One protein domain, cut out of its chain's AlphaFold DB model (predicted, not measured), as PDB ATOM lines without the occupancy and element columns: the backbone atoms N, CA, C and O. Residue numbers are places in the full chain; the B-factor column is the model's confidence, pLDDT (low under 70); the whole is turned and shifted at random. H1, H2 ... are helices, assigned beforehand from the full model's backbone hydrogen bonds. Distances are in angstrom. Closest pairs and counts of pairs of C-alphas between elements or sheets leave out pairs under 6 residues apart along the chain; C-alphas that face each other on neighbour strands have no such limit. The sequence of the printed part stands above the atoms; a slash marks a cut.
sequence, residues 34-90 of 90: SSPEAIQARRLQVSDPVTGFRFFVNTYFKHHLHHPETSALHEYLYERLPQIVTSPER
ATOM      1  N   SER A  34     356.627 284.042 176.220       83.56
ATOM      2  CA  SER A  34     357.905 284.701 176.517       83.56
ATOM      3  C   SER A  34     358.729 283.977 177.585       83.56
ATOM      4  O   SER A  34     359.804 284.456 177.951       83.56
ATOM      5  N   SER A  35     358.264 282.821 178.074       87.62
ATOM      6  CA  SER A  35     359.043 281.987 178.988       87.62
ATOM      7  C   SER A  35     360.379 281.564 178.348       87.62
ATOM      8  O   SER A  35     360.431 281.271 177.144       87.62
ATOM      9  N   PRO A  36     361.487 281.536 179.117       88.56
ATOM     10  CA  PRO A  36     362.786 281.080 178.618       88.56
ATOM     11  C   PRO A  36     362.719 279.697 177.959       88.56
ATOM     12  O   PRO A  36     363.354 279.462 176.929       88.56
ATOM     13  N   GLU A  37     361.901 278.806 178.513       92.56
ATOM     14  CA  GLU A  37     361.684 277.446 178.032       92.56
ATOM     15  C   GLU A  37     361.001 277.446 176.656       92.56
ATOM     16  O   GLU A  37     361.479 276.781 175.732       92.56
ATOM     17  N   ALA A  38     359.941 278.245 176.470       90.44
ATOM     18  CA  ALA A  38     359.261 278.367 175.179       90.44
ATOM     19  C   ALA A  38     360.148 279.030 174.115       90.44
ATOM     20  O   ALA A  38     360.119 278.643 172.942       90.44
ATOM     21  N   ILE A  39     360.969 280.011 174.503       90.75
ATOM     22  CA  ILE A  39     361.964 280.612 173.608       90.75
ATOM     23  C   ILE A  39     362.965 279.550 173.152       90.75
ATOM     24  O   ILE A  39     363.200 279.421 171.948       90.75
ATOM     25  N   GLN A  40     363.525 278.775 174.082       94.75
ATOM     26  CA  GLN A  40     364.495 277.735 173.757       94.75
ATOM     27  C   GLN A  40     363.890 276.668 172.834       94.75
ATOM     28  O   GLN A  40     364.506 276.320 171.827       94.75
ATOM     29  N   ALA A  41     362.668 276.209 173.118       94.75
ATOM     30  CA  ALA A  41     361.966 275.234 172.286       94.75
ATOM     31  C   ALA A  41     361.758 275.736 170.845       94.75
ATOM     32  O   ALA A  41     362.081 275.027 169.891       94.75
ATOM     33  N   ARG A  42     361.301 276.984 170.665       94.62
ATOM     34  CA  ARG A  42     361.146 277.578 169.324       94.62
ATOM     35  C   ARG A  42     362.477 277.726 168.601       94.62
ATOM     36  O   ARG A  42     362.544 277.463 167.406       94.62
ATOM     37  N   ARG A  43     363.544 278.125 169.301       94.19
ATOM     38  CA  ARG A  43     364.883 278.242 168.696       94.19
ATOM     39  C   ARG A  43     365.385 276.898 168.181       94.19
ATOM     40  O   ARG A  43     365.968 276.866 167.100       94.19
ATOM     41  N   LEU A  44     365.131 275.810 168.910       95.31
ATOM     42  CA  LEU A  44     365.456 274.459 168.449       95.31
ATOM     43  C   LEU A  44     364.683 274.102 167.174       95.31
ATOM     44  O   LEU A  44     365.294 273.636 166.221       95.31
ATOM     45  N   GLN A  45     363.380 274.398 167.117       95.12
ATOM     46  CA  GLN A  45     362.565 274.152 165.920       95.12
ATOM     47  C   GLN A  45     363.018 274.988 164.717       95.12
ATOM     48  O   GLN A  45     363.133 274.458 163.621       95.12
ATOM     49  N   VAL A  46     363.333 276.274 164.912       93.94
ATOM     50  CA  VAL A  46     363.858 277.153 163.847       93.94
ATOM     51  C   VAL A  46     365.229 276.690 163.345       93.94
ATOM     52  O   VAL A  46     365.550 276.904 162.180       93.94
ATOM     53  N   SER A  47     366.034 276.063 164.204       91.81
ATOM     54  CA  SER A  47     367.377 275.587 163.843       91.81
ATOM     55  C   SER A  47     367.367 274.253 163.089       91.81
ATOM     56  O   SER A  47     368.431 273.783 162.691       91.81
ATOM     57  N   ASP A  48     366.199 273.632 162.895       92.44
ATOM     58  CA  ASP A  48     366.084 272.422 162.090       92.44
ATOM     59  C   ASP A  48     366.435 272.723 160.616       92.44
ATOM     60  O   ASP A  48     365.848 273.631 160.019       92.44
ATOM     61  N   PRO A  49     367.372 271.981 160.000       87.31
ATOM     62  CA  PRO A  49     367.882 272.310 158.669       87.31
ATOM     63  C   PRO A  49     366.861 272.104 157.543       87.31
ATOM     64  O   PRO A  49     367.061 272.629 156.450       87.31
ATOM     65  N   VAL A  50     365.785 271.345 157.785       87.19
ATOM     66  CA  VAL A  50     364.794 270.983 156.760       87.19
ATOM     67  C   VAL A  50     363.507 271.787 156.933       87.19
ATOM     68  O   VAL A  50     362.985 272.375 155.991       87.19
ATOM     69  N   THR A  51     362.983 271.832 158.152       91.75
ATOM     70  CA  THR A  51     361.668 272.393 158.486       91.75
ATOM     71  C   THR A  51     361.755 273.726 159.220       91.75
ATOM     72  O   THR A  51     360.749 274.436 159.315       91.75
ATOM     73  N   GLY A  52     362.942 274.114 159.695       93.56
ATOM     74  CA  GLY A  52     363.114 275.278 160.558       93.56
ATOM     75  C   GLY A  52     362.728 276.592 159.894       93.56
ATOM     76  O   GLY A  52     362.069 277.427 160.515       93.56
ATOM     77  N   PHE A  53     363.018 276.748 158.599       93.50
ATOM     78  CA  PHE A  53     362.587 277.927 157.851       93.50
ATOM     79  C   PHE A  53     361.059 277.995 157.708       93.50
ATOM     80  O   PHE A  53     360.460 279.033 157.994       93.50
ATOM     81  N   ARG A  54     360.398 276.882 157.364       92.81
ATOM     82  CA  ARG A  54     358.926 276.817 157.309       92.81
ATOM     83  C   ARG A  54     358.311 277.155 158.667       92.81
ATOM     84  O   ARG A  54     357.369 277.946 158.734       92.81
ATOM     85  N   PHE A  55     358.855 276.596 159.745       93.00
ATOM     86  CA  PHE A  55     358.406 276.886 161.102       93.00
ATOM     87  C   PHE A  55     358.564 278.374 161.456       93.00
ATOM     88  O   PHE A  55     357.629 278.992 161.971       93.00
ATOM     89  N   PHE A  56     359.711 278.971 161.123       92.31
ATOM     90  CA  PHE A  56     359.991 280.389 161.342       92.31
ATOM     91  C   PHE A  56     358.963 281.291 160.647       92.31
ATOM     92  O   PHE A  56     358.356 282.146 161.296       92.31
ATOM     93  N   VAL A  57     358.698 281.064 159.356       91.12
ATOM     94  CA  VAL A  57     357.746 281.893 158.602       91.12
ATOM     95  C   VAL A  57     356.341 281.807 159.211       91.12
ATOM     96  O   VAL A  57     355.729 282.836 159.499       91.12
ATOM     97  N   ASN A  58     355.854 280.600 159.505       88.81
ATOM     98  CA  ASN A  58     354.514 280.403 160.073       88.81
ATOM     99  C   ASN A  58     354.373 280.942 161.510       88.81
ATOM    100  O   ASN A  58     353.278 281.316 161.935       88.81
ATOM    101  N   THR A  59     355.473 281.007 162.260       89.81
ATOM    102  CA  THR A  59     355.468 281.500 163.643       89.81
ATOM    103  C   THR A  59     355.474 283.026 163.707       89.81
ATOM    104  O   THR A  59     354.721 283.599 164.495       89.81
ATOM    105  N   TYR A  60     356.288 283.687 162.876       88.88
ATOM    106  CA  TYR A  60     356.563 285.125 163.000       88.88
ATOM    107  C   TYR A  60     355.899 285.996 161.917       88.88
ATOM    108  O   TYR A  60     355.650 287.175 162.157       88.88
ATOM    109  N   PHE A  61     355.534 285.435 160.757       85.81
ATOM    110  CA  PHE A  61     354.957 286.178 159.623       85.81
ATOM    111  C   PHE A  61     353.464 285.895 159.418       85.81
ATOM    112  O   PHE A  61     352.969 285.908 158.293       85.81
ATOM    113  N   LYS A  62     352.703 285.692 160.502       75.56
ATOM    114  CA  LYS A  62     351.253 285.411 160.435       75.56
ATOM    115  C   LYS A  62     350.442 286.458 159.657       75.56
ATOM    116  O   LYS A  62     349.413 286.131 159.090       75.56
ATOM    117  N   HIS A  63     350.918 287.701 159.598       77.75
ATOM    118  CA  HIS A  63     350.289 288.786 158.835       77.75
ATOM    119  C   HIS A  63     350.665 288.810 157.343       77.75
ATOM    120  O   HIS A  63     350.123 289.611 156.600       77.75
ATOM    121  N   HIS A  64     351.591 287.958 156.897       77.38
ATOM    122  CA  HIS A  64     351.907 287.758 155.477       77.38
ATOM    123  C   HIS A  64     351.316 286.447 154.939       77.38
ATOM    124  O   HIS A  64     351.119 286.302 153.736       77.38
ATOM    125  N   LEU A  65     351.010 285.498 155.828       77.06
ATOM    126  CA  LEU A  65     350.377 284.223 155.507       77.06
ATOM    127  C   LEU A  65     348.913 284.246 155.961       77.06
ATOM    128  O   LEU A  65     348.555 283.694 156.997       77.06
ATOM    129  N   HIS A  66     348.064 284.927 155.187       68.56
ATOM    130  CA  HIS A  66     346.636 285.072 155.503       68.56
ATOM    131  C   HIS A  66     345.855 283.754 155.429       68.56
ATOM    132  O   HIS A  66     344.825 283.617 156.088       68.56
ATOM    133  N   HIS A  67     346.333 282.791 154.638       74.69
ATOM    134  CA  HIS A  67     345.707 281.484 154.489       74.69
ATOM    135  C   HIS A  67     346.618 280.386 155.041       74.69
ATOM    136  O   HIS A  67     347.825 280.422 154.800       74.69
ATOM    137  N   PRO A  68     346.053 279.393 155.754       69.88
ATOM    138  CA  PRO A  68     346.815 278.249 156.252       69.88
ATOM    139  C   PRO A  68     347.311 277.340 155.117       69.88
ATOM    140  O   PRO A  68     348.198 276.517 155.331       69.88
ATOM    141  N   GLU A  69     346.746 277.483 153.917       80.19
ATOM    142  CA  GLU A  69     347.146 276.723 152.741       80.19
ATOM    143  C   GLU A  69     348.404 277.303 152.093       80.19
ATOM    144  O   GLU A  69     348.522 278.500 151.810       80.19
ATOM    145  N   THR A  70     349.358 276.423 151.815       83.44
ATOM    146  CA  THR A  70     350.592 276.759 151.121       83.44
ATOM    147  C   THR A  70     350.417 276.550 149.620       83.44
ATOM    148  O   THR A  70     350.173 275.448 149.141       83.44
ATOM    149  N   SER A  71     350.551 277.627 148.841       88.81
ATOM    150  CA  SER A  71     350.709 277.529 147.389       88.81
ATOM    151  C   SER A  71     351.970 276.740 147.004       88.81
ATOM    152  O   SER A  71     352.929 276.664 147.777       88.81
ATOM    153  N   ALA A  72     352.022 276.240 145.766       91.88
ATOM    154  CA  ALA A  72     353.220 275.595 145.221       91.88
ATOM    155  C   ALA A  72     354.465 276.504 145.277       91.88
ATOM    156  O   ALA A  72     355.578 276.021 145.475       91.88
ATOM    157  N   LEU A  73     354.275 277.825 145.166       91.19
ATOM    158  CA  LEU A  73     355.357 278.792 145.336       91.19
ATOM    159  C   LEU A  73     355.900 278.787 146.771       91.19
ATOM    160  O   LEU A  73     357.112 278.845 146.951       91.19
ATOM    161  N   HIS A  74     355.035 278.697 147.786       90.56
ATOM    162  CA  HIS A  74     355.484 278.618 149.178       90.56
ATOM    163  C   HIS A  74     356.317 277.358 149.417       90.56
ATOM    164  O   HIS A  74     357.399 277.461 149.983       90.56
ATOM    165  N   GLU A  75     355.852 276.199 148.943       91.81
ATOM    166  CA  GLU A  75     356.592 274.937 149.080       91.81
ATOM    167  C   GLU A  75     357.963 275.010 148.388       91.81
ATOM    168  O   GLU A  75     358.978 274.692 149.006       91.81
ATOM    169  N   TYR A  76     358.023 275.548 147.163       93.81
ATOM    170  CA  TYR A  76     359.293 275.770 146.466       93.81
ATOM    171  C   TYR A  76     360.234 276.713 147.234       93.81
ATOM    172  O   TYR A  76     361.428 276.443 147.358       93.81
ATOM    173  N   LEU A  77     359.720 277.825 147.769       92.38
ATOM    174  CA  LEU A  77     360.535 278.796 148.503       92.38
ATOM    175  C   LEU A  77     361.008 278.266 149.858       92.38
ATOM    176  O   LEU A  77     362.115 278.618 150.276       92.38
ATOM    177  N   TYR A  78     360.216 277.422 150.528       92.38
ATOM    178  CA  TYR A  78     360.633 276.791 151.780       92.38
ATOM    179  C   TYR A  78     361.869 275.915 151.599       92.38
ATOM    180  O   TYR A  78     362.710 275.870 152.491       92.38
ATOM    181  N   GLU A  79     362.005 275.279 150.439       92.06
ATOM    182  CA  GLU A  79     363.179 274.490 150.085       92.06
ATOM    183  C   GLU A  79     364.317 275.365 149.531       92.06
ATOM    184  O   GLU A  79     365.470 275.262 149.959       92.06
ATOM    185  N   ARG A  80     364.007 276.253 148.580       93.69
ATOM    186  CA  ARG A  80     365.025 276.959 147.797       93.69
ATOM    187  C   ARG A  80     365.770 278.028 148.596       93.69
ATOM    188  O   ARG A  80     366.971 278.204 148.397       93.69
ATOM    189  N   LEU A  81     365.086 278.766 149.472       92.75
ATOM    190  CA  LEU A  81     365.703 279.883 150.197       92.75
ATOM    191  C   LEU A  81     366.798 279.426 151.177       92.75
ATOM    192  O   LEU A  81     367.889 280.001 151.116       92.75
ATOM    193  N   PRO A  82     366.593 278.389 152.017       92.25
ATOM    194  CA  PRO A  82     367.665 277.848 152.853       92.25
ATOM    195  C   PRO A  82     368.898 277.420 152.052       92.25
ATOM    196  O   PRO A  82     370.013 277.762 152.436       92.25
ATOM    197  N   GLN A  83     368.707 276.757 150.904       91.75
ATOM    198  CA  GLN A  83     369.805 276.331 150.025       91.75
ATOM    199  C   GLN A  83     370.628 277.514 149.501       91.75
ATOM    200  O   GLN A  83     371.851 277.440 149.434       91.75
ATOM    201  N   ILE A  84     369.972 278.618 149.127       91.31
ATOM    202  CA  ILE A  84     370.662 279.828 148.651       91.31
ATOM    203  C   ILE A  84     371.511 280.445 149.769       91.31
ATOM    204  O   ILE A  84     372.607 280.930 149.510       91.31
ATOM    205  N   VAL A  85     371.021 280.440 151.012       89.06
ATOM    206  CA  VAL A  85     371.757 280.995 152.160       89.06
ATOM    207  C   VAL A  85     372.975 280.142 152.518       89.06
ATOM    208  O   VAL A  85     373.998 280.699 152.906       89.06
ATOM    209  N   THR A  86     372.884 278.819 152.373       87.38
ATOM    210  CA  THR A  86     373.981 277.882 152.665       87.38
ATOM    211  C   THR A  86     374.923 277.646 151.484       87.38
ATOM    212  O   THR A  86     375.923 276.943 151.634       87.38
ATOM    213  N   SER A  87     374.630 278.220 150.314       87.62
ATOM    214  CA  SER A  87     375.467 278.072 149.125       87.62
ATOM    215  C   SER A  87     376.823 278.769 149.319       87.62
ATOM    216  O   SER A  87     376.862 279.895 149.814       87.62
ATOM    217  N   PRO A  88     377.936 278.136 148.905       83.31
ATOM    218  CA  PRO A  88     379.290 278.645 149.132       83.31
ATOM    219  C   PRO A  88     379.656 279.881 148.292       83.31
ATOM    220  O   PRO A  88     380.704 280.474 148.521       83.31
ATOM    221  N   GLU A  89     378.823 280.283 147.330       70.38
ATOM    222  CA  GLU A  89     379.049 281.484 146.523       70.38
ATOM    223  C   GLU A  89     378.444 282.727 147.191       70.38
ATOM    224  O   GLU A  89     377.294 283.089 146.926       70.38
ATOM    225  N   ARG A  90     379.245 283.388 148.039       54.62
ATOM    226  CA  ARG A  90     379.208 284.835 148.315       54.62
ATOM    227  C   ARG A  90     380.577 285.347 148.740       54.62
ATOM    228  O   ARG A  90     381.198 284.700 149.610       54.62
TER     229      ARG A  90
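AT A GLANCE: This is residues 34 to 90 of the 90 residues of an uncharacterized protein of Enterobacter cancerogenus (UniProt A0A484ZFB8). Three helices make a loose, flat, open arrangement: the short H2 sits between the other two, H1 makes a corner with it and points away from H3, and H3, the longest, passes on the other side of H2. The link of residues 61 to 71 swings from the end of H2 to the start of H3, while residues 34 to 41 and 84 to 90 stick out at the two ends. The printed part has 57 residues with three named helices, in the order H1, H2, H3, and no named strand; the class is all helix. The radius of gyration of the C-alphas is 13.0 A, and the spans are 36 by 31 by 16 A.

HOW THE PARTS SIT: H1, residues 36 to 46, and H2, residues 52 to 60, touch only at the corner by their tight link; their closest C-alphas, of Val 46 and Gly 52, are 3.9 A apart. They run opposite ways at a steep tilt of 51 degrees. H2 and H3, residues 72 to 86, only just touch, with 3 pairs of C-alphas within 8 A; H3 does so with residues 78 to 82 alone. The closest C-alphas, of Arg 54 and Tyr 78, are 5.8 A apart, and the two helices run opposite ways at a steep tilt of 64 degrees. H1 and H3 are apart. In H1 and H2 every O i to N i+4 pair is within hydrogen-bond range; in H3, 9 of 11 are.

IN THESE COORDINATES: H1 begins at C-alpha 36 (362.786, 281.080, 178.618) and is 15.3 A long. H2 is 12.1 A long, from C-alpha 52 (363.114, 275.278, 160.558). H3 is 22.2 A long and ends at C-alpha 86 (373.981, 277.882, 152.665).

THE WHOLE: The two C-alphas farthest apart, of Ser 35 and Glu 89, are 38.1 A apart. The printed part has no cut, and the link from H2 to H3 is long, with 11 residues. The mean pLDDT of the printed part is 87.7; residues 66, 68 and 90 are under 70.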